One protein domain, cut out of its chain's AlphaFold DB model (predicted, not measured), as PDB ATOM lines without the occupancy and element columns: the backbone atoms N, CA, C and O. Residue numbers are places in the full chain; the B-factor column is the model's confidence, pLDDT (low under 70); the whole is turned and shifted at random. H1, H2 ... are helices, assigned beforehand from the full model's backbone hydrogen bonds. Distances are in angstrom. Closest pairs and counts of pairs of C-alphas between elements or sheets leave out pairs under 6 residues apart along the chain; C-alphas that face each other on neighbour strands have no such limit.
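Overview. This is residues 6 to 79 of the 82 residues of an uncharacterized protein of Acinetobacter ursingii NIPH 706 (UniProt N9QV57). The longest helix, H5, forms a small cluster with the two shorter helices H3 and H4 at one end of a drawn-out model, H4 crossing H5 steeply and H3 running beside it. From this cluster the chain strings out through the lone short helix H2 to H1 at the far end, where residues 6 to 13 and 15 to 21 stick out free of the rest. The printed part has 74 residues with five named helices, in the order H1, H2, H3, H4, H5, and no named strand; its class is all helix. It is extended, a rod spanning 54 by 25 by 21 A, with a radius of gyration of the C-alphas of 19.9 A.

Along the chain. Find C-alpha 64 at (-12.865, -12.008, -15.083); from there H5 runs through residues 64 to 79 over 22.6 A to C-alpha 79 at (-16.968, -13.174, 7.086). Just before it in the chain look for H4, residues 53 to 59, 10.1 A long, and before that for H3, residues 40 to 47, 11.0 A long. H2 holds residues 28 to 34 and measures 10.2 A. Go back to C-alpha 7 at (-45.365, -10.690, -33.148) for the beginning of H1, residues 7 to 17, 15.7 A long.

Arrangement. Start at H5, whose residues 64 to 71 alone touch H4; the closest C-alphas are those of Tyr 56 and Ala 67, 5.0 A apart. The two run opposite ways at a steep tilt of 67 degrees, only just short of about perpendicular. With residues 68 to 75 alone H5 touches H3, and there the C-alphas of Leu 44 and Ala 68 are the closest, at 6.8 A. H3 and H5 run the same way at a shallow tilt of 20 degrees. H3 and H4 only just touch, with 3 pairs of C-alphas within 8 A, and only at the corner by their link; their closest C-alphas, those of Ser 45 and Phe 53, are 5.0 A apart, and their lines are about perpendicular at 79 degrees. Farther out, H2 is apart from H1, H3, H4 and H5, and H1 touches no helix. In the backbones of H1, H2, H3, H4 and H5, every O i to N i+4 pair is within hydrogen-bond range.

Size, cuts and confidence. Look at Glu 17 and Thr 59 for the two C-alphas farthest apart, 55.0 A. The printed part runs from residue 6 to residue 79 and has no cut. The links from H2 to H3, H3 to H4 and H4 to H5 are tight, and the link from H1 to H2, with 10 residues, is short; no link is long. The mean pLDDT of the printed part is 93.3, and no printed residue is under 70.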
ATOM      1  N   ASP A   6     -46.781  -9.518 -37.231       92.81
ATOM      2  CA  ASP A   6     -47.184  -8.876 -35.984       92.81
ATOM      3  C   ASP A   6     -46.991  -9.867 -34.828       92.81
ATOM      4  O   ASP A   6     -47.850 -10.697 -34.522       92.81
ATOM      5  N   ILE A   7     -45.810  -9.787 -34.215       94.69
ATOM      6  CA  ILE A   7     -45.365 -10.690 -33.148       94.69
ATOM      7  C   ILE A   7     -46.298 -10.630 -31.931       94.69
ATOM      8  O   ILE A   7     -46.460 -11.637 -31.244       94.69
ATOM      9  N   GLU A   8     -46.905  -9.474 -31.640       94.69
ATOM     10  CA  GLU A   8     -47.784  -9.326 -30.477       94.69
ATOM     11  C   GLU A   8     -49.079 -10.115 -30.668       94.69
ATOM     12  O   GLU A   8     -49.492 -10.845 -29.764       94.69
ATOM     13  N   THR A   9     -49.672 -10.020 -31.861       94.56
ATOM     14  CA  THR A   9     -50.887 -10.758 -32.221       94.56
ATOM     15  C   THR A   9     -50.640 -12.270 -32.220       94.56
ATOM     16  O   THR A   9     -51.366 -12.999 -31.545       94.56
ATOM     17  N   GLU A  10     -49.577 -12.750 -32.875       93.88
ATOM     18  CA  GLU A  10     -49.256 -14.190 -32.904       93.88
ATOM     19  C   GLU A  10     -48.967 -14.755 -31.505       93.88
ATOM     20  O   GLU A  10     -49.402 -15.857 -31.158       93.88
ATOM     21  N   LEU A  11     -48.247 -14.001 -30.668       92.62
ATOM     22  CA  LEU A  11     -47.969 -14.418 -29.298       92.62
ATOM     23  C   LEU A  11     -49.255 -14.477 -28.466       92.62
ATOM     24  O   LEU A  11     -49.432 -15.419 -27.693       92.62
ATOM     25  N   ALA A  12     -50.148 -13.497 -28.608       92.44
ATOM     26  CA  ALA A  12     -51.418 -13.477 -27.889       92.44
ATOM     27  C   ALA A  12     -52.300 -14.682 -28.256       92.44
ATOM     28  O   ALA A  12     -52.864 -15.313 -27.361       92.44
ATOM     29  N   GLU A  13     -52.366 -15.038 -29.542       93.44
ATOM     30  CA  GLU A  13     -53.085 -16.222 -30.023       93.44
ATOM     31  C   GLU A  13     -52.507 -17.502 -29.408       93.44
ATOM     32  O   GLU A  13     -53.234 -18.246 -28.744       93.44
ATOM     33  N   LEU A  14     -51.185 -17.697 -29.497       91.81
ATOM     34  CA  LEU A  14     -50.493 -18.859 -28.928       91.81
ATOM     35  C   LEU A  14     -50.730 -19.006 -27.415       91.81
ATOM     36  O   LEU A  14     -50.938 -20.109 -26.907       91.81
ATOM     37  N   LEU A  15     -50.696 -17.891 -26.681       91.75
ATOM     38  CA  LEU A  15     -50.951 -17.879 -25.242       91.75
ATOM     39  C   LEU A  15     -52.418 -18.179 -24.907       91.75
ATOM     40  O   LEU A  15     -52.681 -18.797 -23.878       91.75
ATOM     41  N   SER A  16     -53.358 -17.759 -25.758       91.06
ATOM     42  CA  SER A  16     -54.798 -17.963 -25.556       91.06
ATOM     43  C   SER A  16     -55.256 -19.403 -25.800       91.06
ATOM     44  O   SER A  16     -56.198 -19.866 -25.157       91.06
ATOM     45  N   GLU A  17     -54.576 -20.126 -26.693       92.50
ATOM     46  CA  GLU A  17     -54.874 -21.527 -27.017       92.50
ATOM     47  C   GLU A  17     -54.255 -22.518 -26.018       92.50
ATOM     48  O   GLU A  17     -54.641 -23.690 -25.963       92.50
ATOM     49  N   SER A  18     -53.296 -22.065 -25.206       87.44
ATOM     50  CA  SER A  18     -52.620 -22.907 -24.223       87.44
ATOM     51  C   SER A  18     -53.553 -23.308 -23.074       87.44
ATOM     52  O   SER A  18     -54.119 -22.471 -22.374       87.44
ATOM     53  N   LEU A  19     -53.645 -24.615 -22.807       86.94
ATOM     54  CA  LEU A  19     -54.374 -25.161 -21.651       86.94
ATOM     55  C   LEU A  19     -53.671 -24.886 -20.308       86.94
ATOM     56  O   LEU A  19     -54.272 -25.069 -19.249       86.94
ATOM     57  N   SER A  20     -52.397 -24.491 -20.336       88.94
ATOM     58  CA  SER A  20     -51.588 -24.185 -19.156       88.94
ATOM     59  C   SER A  20     -51.125 -22.731 -19.148       88.94
ATOM     60  O   SER A  20     -50.959 -22.096 -20.190       88.94
ATOM     61  N   ALA A  21     -50.879 -22.209 -17.945       87.69
ATOM     62  CA  ALA A  21     -50.297 -20.884 -17.781       87.69
ATOM     63  C   ALA A  21     -48.875 -20.835 -18.379       87.69
ATOM     64  O   ALA A  21     -48.110 -21.793 -18.211       87.69
ATOM     65  N   PRO A  22     -48.497 -19.730 -19.044       90.44
ATOM     66  CA  PRO A  22     -47.165 -19.584 -19.608       90.44
ATOM     67  C   PRO A  22     -46.096 -19.457 -18.519       90.44
ATOM     68  O   PRO A  22     -46.326 -18.883 -17.454       90.44
ATOM     69  N   PHE A  23     -44.892 -19.934 -18.833       91.12
ATOM     70  CA  PHE A  23     -43.695 -19.707 -18.028       91.12
ATOM     71  C   PHE A  23     -42.812 -18.666 -18.704       91.12
ATOM     72  O   PHE A  23     -42.396 -18.838 -19.849       91.12
ATOM     73  N   LEU A  24     -42.507 -17.593 -17.979       91.62
ATOM     74  CA  LEU A  24     -41.624 -16.535 -18.445       91.62
ATOM     75  C   LEU A  24     -40.239 -16.695 -17.813       91.62
ATOM     76  O   LEU A  24     -40.077 -16.547 -16.603       91.62
ATOM     77  N   PHE A  25     -39.234 -16.951 -18.646       92.56
ATOM     78  CA  PHE A  25     -37.832 -16.943 -18.235       92.56
ATOM     79  C   PHE A  25     -37.220 -15.577 -18.552       92.56
ATOM     80  O   PHE A  25     -37.077 -15.210 -19.717       92.56
ATOM     81  N   ILE A  26     -36.841 -14.826 -17.519       93.00
ATOM     82  CA  ILE A  26     -36.157 -13.533 -17.653       93.00
ATOM     83  C   ILE A  26     -34.724 -13.631 -17.136       93.00
ATOM     84  O   ILE A  26     -34.465 -14.171 -16.064       93.00
ATOM     85  N   GLY A  27     -33.782 -13.098 -17.913       90.25
ATOM     86  CA  GLY A  27     -32.379 -12.977 -17.516       90.25
ATOM     87  C   GLY A  27     -32.065 -11.630 -16.860       90.25
ATOM     88  O   GLY A  27     -32.874 -10.701 -16.877       90.25
ATOM     89  N   SER A  28     -30.831 -11.479 -16.372       90.44
ATOM     90  CA  SER A  28     -30.330 -10.243 -15.743       90.44
ATOM     91  C   SER A  28     -30.437  -8.994 -16.631       90.44
ATOM     92  O   SER A  28     -30.476  -7.873 -16.129       90.44
ATOM     93  N   GLY A  29     -30.548  -9.165 -17.954       91.00
ATOM     94  CA  GLY A  29     -30.795  -8.074 -18.898       91.00
ATOM     95  C   GLY A  29     -32.105  -7.315 -18.653       91.00
ATOM     96  O   GLY A  29     -32.167  -6.129 -18.975       91.00
ATOM     97  N   PHE A  30     -33.119  -7.958 -18.063       94.38
ATOM     98  CA  PHE A  30     -34.376  -7.304 -17.701       94.38
ATOM     99  C   PHE A  30     -34.144  -6.269 -16.596       94.38
ATOM    100  O   PHE A  30     -34.421  -5.085 -16.781       94.38
ATOM    101  N   SER A  31     -33.532  -6.683 -15.487       94.06
ATOM    102  CA  SER A  31     -33.270  -5.793 -14.357       94.06
ATOM    103  C   SER A  31     -32.260  -4.695 -14.690       94.06
ATOM    104  O   SER A  31     -32.429  -3.559 -14.263       94.06
ATOM    105  N   ARG A  32     -31.255  -4.987 -15.524       92.38
ATOM    106  CA  ARG A  32     -30.324  -3.959 -16.020       92.38
ATOM    107  C   ARG A  32     -31.023  -2.870 -16.836       92.38
ATOM    108  O   ARG A  32     -30.592  -1.728 -16.818       92.38
ATOM    109  N   ARG A  33     -32.072  -3.218 -17.591       93.75
ATOM    110  CA  ARG A  33     -32.770  -2.274 -18.481       93.75
ATOM    111  C   ARG A  33     -33.885  -1.505 -17.794       93.75
ATOM    112  O   ARG A  33     -34.095  -0.345 -18.122       93.75
ATOM    113  N   TYR A  34     -34.605  -2.163 -16.894       95.62
ATOM    114  CA  TYR A  34     -35.842  -1.623 -16.333       95.62
ATOM    115  C   TYR A  34     -35.751  -1.280 -14.845       95.62
ATOM    116  O   TYR A  34     -36.649  -0.618 -14.339       95.62
ATOM    117  N   LEU A  35     -34.692  -1.702 -14.143       94.12
ATOM    118  CA  LEU A  35     -34.512  -1.478 -12.702       94.12
ATOM    119  C   LEU A  35     -33.166  -0.819 -12.351       94.12
ATOM    120  O   LEU A  35     -32.833  -0.744 -11.174       94.12
ATOM    121  N   ASP A  36     -32.394  -0.389 -13.356       91.31
ATOM    122  CA  ASP A  36     -31.057   0.214 -13.198       91.31
ATOM    123  C   ASP A  36     -30.107  -0.607 -12.300       91.31
ATOM    124  O   ASP A  36     -29.284  -0.081 -11.552       91.31
ATOM    125  N   LEU A  37     -30.244  -1.940 -12.336       93.81
ATOM    126  CA  LEU A  37     -29.376  -2.823 -11.561       93.81
ATOM    127  C   LEU A  37     -27.998  -2.971 -12.220       93.81
ATOM    128  O   LEU A  37     -27.901  -2.992 -13.455       93.81
ATOM    129  N   PRO A  38     -26.933  -3.148 -11.413       94.00
ATOM    130  CA  PRO A  38     -25.584  -3.339 -11.923       94.00
ATOM    131  C   PRO A  38     -25.472  -4.576 -12.816       94.00
ATOM    132  O   PRO A  38     -26.200  -5.565 -12.688       94.00
ATOM    133  N   ASP A  39     -24.509  -4.523 -13.730       92.81
ATOM    134  CA  ASP A  39     -24.074  -5.701 -14.467       92.81
ATOM    135  C   ASP A  39     -23.139  -6.577 -13.626       92.81
ATOM    136  O   ASP A  39     -22.895  -6.310 -12.451       92.81
ATOM    137  N   TRP A  40     -22.613  -7.648 -14.219       92.50
ATOM    138  CA  TRP A  40     -21.763  -8.580 -13.485       92.50
ATOM    139  C   TRP A  40     -20.510  -7.917 -12.894       92.50
ATOM    140  O   TRP A  40     -20.190  -8.150 -11.733       92.50
ATOM    141  N   LYS A  41     -19.838  -7.032 -13.642       93.44
ATOM    142  CA  LYS A  41     -18.667  -6.306 -13.129       93.44
ATOM    143  C   LYS A  41     -19.075  -5.324 -12.027       93.44
ATOM    144  O   LYS A  41     -18.375  -5.212 -11.021       93.44
ATOM    145  N   GLY A  42     -20.200  -4.633 -12.204       94.50
ATOM    146  CA  GLY A  42     -20.764  -3.737 -11.198       94.50
ATOM    147  C   GLY A  42     -21.091  -4.462  -9.893       94.50
ATOM    148  O   GLY A  42     -20.724  -3.975  -8.830       94.50
ATOM    149  N   LEU A  43     -21.695  -5.653  -9.971       94.81
ATOM    150  CA  LEU A  43     -21.966  -6.501  -8.809       94.81
ATOM    151  C   LEU A  43     -20.670  -6.881  -8.093       94.81
ATOM    152  O   LEU A  43     -20.540  -6.619  -6.904       94.81
ATOM    153  N   LEU A  44     -19.681  -7.415  -8.814       96.06
ATOM    154  CA  LEU A  44     -18.387  -7.775  -8.219       96.06
ATOM    155  C   LEU A  44     -17.703  -6.573  -7.556       96.06
ATOM    156  O   LEU A  44     -17.119  -6.706  -6.488       96.06
ATOM    157  N   SER A  45     -17.839  -5.382  -8.141       96.06
ATOM    158  CA  SER A  45     -17.300  -4.146  -7.564       96.06
ATOM    159  C   SER A  45     -17.979  -3.748  -6.251       96.06
ATOM    160  O   SER A  45     -17.320  -3.164  -5.400       96.06
ATOM    161  N   GLN A  46     -19.263  -4.068  -6.062       94.81
ATOM    162  CA  GLN A  46     -19.979  -3.807  -4.807       94.81
ATOM    163  C   GLN A  46     -19.566  -4.759  -3.678       94.81
ATOM    164  O   GLN A  46     -19.586  -4.359  -2.519       94.81
ATOM    165  N   PHE A  47     -19.186  -5.996  -4.009       94.00
ATOM    166  CA  PHE A  47     -18.749  -7.000  -3.030       94.00
ATOM    167  C   PHE A  47     -17.238  -6.976  -2.760       94.00
ATOM    168  O   PHE A  47     -16.767  -7.663  -1.861       94.00
ATOM    169  N   ALA A  48     -16.473  -6.180  -3.509       95.00
ATOM    170  CA  ALA A  48     -15.037  -6.022  -3.332       95.00
ATOM    171  C   ALA A  48     -14.706  -5.099  -2.146       95.00
ATOM    172  O   ALA A  48     -14.455  -3.907  -2.315       95.00
ATOM    173  N   THR A  49     -14.723  -5.667  -0.939       91.75
ATOM    174  CA  THR A  49     -14.496  -4.977   0.345       91.75
ATOM    175  C   THR A  49     -13.013  -4.764   0.650       91.75
ATOM    176  O   THR A  49     -12.611  -3.655   1.000       91.75
ATOM    177  N   SER A  50     -12.182  -5.794   0.463       91.06
ATOM    178  CA  SER A  50     -10.747  -5.758   0.795       91.06
ATOM    179  C   SER A  50      -9.925  -4.835  -0.112       91.06
ATOM    180  O   SER A  50      -8.962  -4.210   0.329       91.06
ATOM    181  N   MET A  51     -10.284  -4.748  -1.397       94.00
ATOM    182  CA  MET A  51      -9.636  -3.894  -2.398       94.00
ATOM    183  C   MET A  51     -10.547  -3.703  -3.619       94.00
ATOM    184  O   MET A  51     -11.434  -4.526  -3.832       94.00
ATOM    185  N   PRO A  52     -10.347  -2.668  -4.459       96.69
ATOM    186  CA  PRO A  52     -11.178  -2.450  -5.645       96.69
ATOM    187  C   PRO A  52     -11.184  -3.651  -6.601       96.69
ATOM    188  O   PRO A  52     -10.138  -4.255  -6.849       96.69
ATOM    189  N   PHE A  53     -12.330  -3.956  -7.225       97.06
ATOM    190  CA  PHE A  53     -12.435  -5.089  -8.159       97.06
ATOM    191  C   PHE A  53     -11.460  -5.004  -9.347       97.06
ATOM    192  O   PHE A  53     -10.920  -6.018  -9.782       97.06
ATOM    193  N   ASP A  54     -11.150  -3.798  -9.833       96.69
ATOM    194  CA  ASP A  54     -10.143  -3.612 -10.888       96.69
ATOM    195  C   ASP A  54      -8.741  -4.083 -10.461       96.69
ATOM    196  O   ASP A  54      -7.935  -4.483 -11.302       96.69
ATOM    197  N   SER A  55      -8.443  -4.094  -9.159       96.94
ATOM    198  CA  SER A  55      -7.186  -4.627  -8.637       96.94
ATOM    199  C   SER A  55      -7.157  -6.160  -8.666       96.94
ATOM    200  O   SER A  55      -6.151  -6.719  -9.100       96.94
ATOM    201  N   TYR A  56      -8.261  -6.839  -8.324       96.56
ATOM    202  CA  TYR A  56      -8.409  -8.288  -8.550       96.56
ATOM    203  C   TYR A  56      -8.290  -8.641 -10.037       96.56
ATOM    204  O   TYR A  56      -7.653  -9.621 -10.413       96.56
ATOM    205  N   LEU A  57      -8.870  -7.814 -10.910       96.94
ATOM    206  CA  LEU A  57      -8.785  -8.008 -12.353       96.94
ATOM    207  C   LEU A  57      -7.340  -7.869 -12.861       96.94
ATOM    208  O   LEU A  57      -6.898  -8.659 -13.697       96.94
ATOM    209  N   GLY A  58      -6.581  -6.914 -12.317       96.69
ATOM    210  CA  GLY A  58      -5.159  -6.739 -12.602       96.69
ATOM    211  C   GLY A  58      -4.308  -7.943 -12.187       96.69
ATOM    212  O   GLY A  58      -3.506  -8.426 -12.986       96.69
ATOM    213  N   THR A  59      -4.507  -8.477 -10.977       94.69
ATOM    214  CA  THR A  59      -3.765  -9.657 -10.485       94.69
ATOM    215  C   THR A  59      -4.167 -10.947 -11.206       94.69
ATOM    216  O   THR A  59      -3.344 -11.848 -11.381       94.69
ATOM    217  N   ALA A  60      -5.406 -11.022 -11.696       95.69
ATOM    218  CA  ALA A  60      -5.908 -12.139 -12.485       95.69
ATOM    219  C   ALA A  60      -5.468 -12.118 -13.960       95.69
ATOM    220  O   ALA A  60      -5.791 -13.049 -14.695       95.69
ATOM    221  N   GLY A  61      -4.732 -11.099 -14.420       95.25
ATOM    222  CA  GLY A  61      -4.346 -10.982 -15.830       95.25
ATOM    223  C   GLY A  61      -5.530 -10.649 -16.741       95.25
ATOM    224  O   GLY A  61      -5.592 -11.118 -17.875       95.25
ATOM    225  N   ASN A  62      -6.474  -9.852 -16.237       94.19
ATOM    226  CA  ASN A  62      -7.722  -9.478 -16.902       94.19
ATOM    227  C   ASN A  62      -8.683 -10.659 -17.167       94.19
ATOM    228  O   ASN A  62      -9.600 -10.552 -17.981       94.19
ATOM    229  N   ASP A  63      -8.489 -11.774 -16.458       96.56
ATOM    230  CA  ASP A  63      -9.401 -12.916 -16.432       96.56
ATOM    231  C   ASP A  63     -10.514 -12.658 -15.404       96.56
ATOM    232  O   ASP A  63     -10.294 -12.674 -14.190       96.56
ATOM    233  N   LEU A  64     -11.717 -12.374 -15.907       95.25
ATOM    234  CA  LEU A  64     -12.865 -12.008 -15.083       95.25
ATOM    235  C   LEU A  64     -13.334 -13.155 -14.157       95.25
ATOM    236  O   LEU A  64     -13.539 -12.881 -12.974       95.25
ATOM    237  N   PRO A  65     -13.482 -14.416 -14.621       96.56
ATOM    238  CA  PRO A  65     -13.738 -15.555 -13.735       96.56
ATOM    239  C   PRO A  65     -12.712 -15.711 -12.611       96.56
ATOM    240  O   PRO A  65     -13.092 -15.889 -11.456       96.56
ATOM    241  N   LYS A  66     -11.416 -15.616 -12.928       97.31
ATOM    242  CA  LYS A  66     -10.349 -15.768 -11.936       97.31
ATOM    243  C   LYS A  66     -10.347 -14.626 -10.919       97.31
ATOM    244  O   LYS A  66     -10.171 -14.878  -9.731       97.31
ATOM    245  N   ALA A  67     -10.591 -13.395 -11.364       97.44
ATOM    246  CA  ALA A  67     -10.744 -12.241 -10.480       97.44
ATOM    247  C   ALA A  67     -11.943 -12.398  -9.534       97.44
ATOM    248  O   ALA A  67     -11.833 -12.113  -8.345       97.44
ATOM    249  N   ALA A  68     -13.080 -12.878 -10.048       97.31
ATOM    250  CA  ALA A  68     -14.270 -13.137  -9.243       97.31
ATOM    251  C   ALA A  68     -14.045 -14.252  -8.208       97.31
ATOM    252  O   ALA A  68     -14.549 -14.151  -7.094       97.31
ATOM    253  N   LEU A  69     -13.280 -15.293  -8.559       96.81
ATOM    254  CA  LEU A  69     -12.930 -16.367  -7.629       96.81
ATOM    255  C   LEU A  69     -12.039 -15.860  -6.491       96.81
ATOM    256  O   LEU A  69     -12.351 -16.110  -5.334       96.81
ATOM    257  N   ALA A  70     -10.990 -15.099  -6.814       96.56
ATOM    258  CA  ALA A  70     -10.118 -14.491  -5.807       96.56
ATOM    259  C   ALA A  70     -10.901 -13.558  -4.869       96.56
ATOM    260  O   ALA A  70     -10.740 -13.616  -3.656       96.56
ATOM    261  N   LEU A  71     -11.819 -12.756  -5.425       97.00
ATOM    262  CA  LEU A  71     -12.730 -11.943  -4.623       97.00
ATOM    263  C   LEU A  71     -13.585 -12.799  -3.676       97.00
ATOM    264  O   LEU A  71     -13.774 -12.429  -2.524       97.00
ATOM    265  N   ALA A  72     -14.127 -13.923  -4.148       95.62
ATOM    266  CA  ALA A  72     -14.964 -14.789  -3.323       95.62
ATOM    267  C   ALA A  72     -14.185 -15.419  -2.153       95.62
ATOM    268  O   ALA A  72     -14.716 -15.498  -1.046       95.62
ATOM    269  N   GLU A  73     -12.937 -15.837  -2.386       94.31
ATOM    270  CA  GLU A  73     -12.042 -16.366  -1.348       94.31
ATOM    271  C   GLU A  73     -11.757 -15.305  -0.274       94.31
ATOM    272  O   GLU A  73     -11.972 -15.553   0.918       94.31
ATOM    273  N   ASP A  74     -11.379 -14.097  -0.695       93.94
ATOM    274  CA  ASP A  74     -11.110 -12.978   0.212       93.94
ATOM    275  C   ASP A  74     -12.365 -12.584   1.009       93.94
ATOM    276  O   ASP A  74     -12.310 -12.454   2.234       93.94
ATOM    277  N   PHE A  75     -13.517 -12.477   0.340       92.56
ATOM    278  CA  PHE A  75     -14.797 -12.143   0.973       92.56
ATOM    279  C   PHE A  75     -15.238 -13.195   2.004       92.56
ATOM    280  O   PHE A  75     -15.741 -12.845   3.071       92.56
ATOM    281  N   SER A  76     -15.036 -14.490   1.725       90.62
ATOM    282  CA  SER A  76     -15.357 -15.557   2.689       90.62
ATOM    283  C   SER A  76     -14.492 -15.499   3.948       90.62
ATOM    284  O   SER A  76     -14.999 -15.691   5.050       90.62
ATOM    285  N   THR A  77     -13.210 -15.160   3.797       88.75
ATOM    286  CA  THR A  77     -12.272 -15.067   4.922       88.75
ATOM    287  C   THR A  77     -12.621 -13.895   5.842       88.75
ATOM    288  O   THR A  77     -12.477 -13.998   7.059       88.75
ATOM    289  N   GLU A  78     -13.107 -12.784   5.281       81.69
ATOM    290  CA  GLU A  78     -13.577 -11.637   6.062       81.69
ATOM    291  C   GLU A  78     -14.805 -11.998   6.913       81.69
ATOM    292  O   GLU A  78     -14.845 -11.665   8.097       81.69
ATOM    293  N   LEU A  79     -15.770 -12.737   6.356       75.50
ATOM    294  CA  LEU A  79     -16.968 -13.174   7.086       75.50
ATOM    295  C   LEU A  79     -16.654 -14.077   8.283       75.50
ATOM    296  O   LEU A  79     -17.303 -13.947   9.317       75.50
TER     297      LEU A  79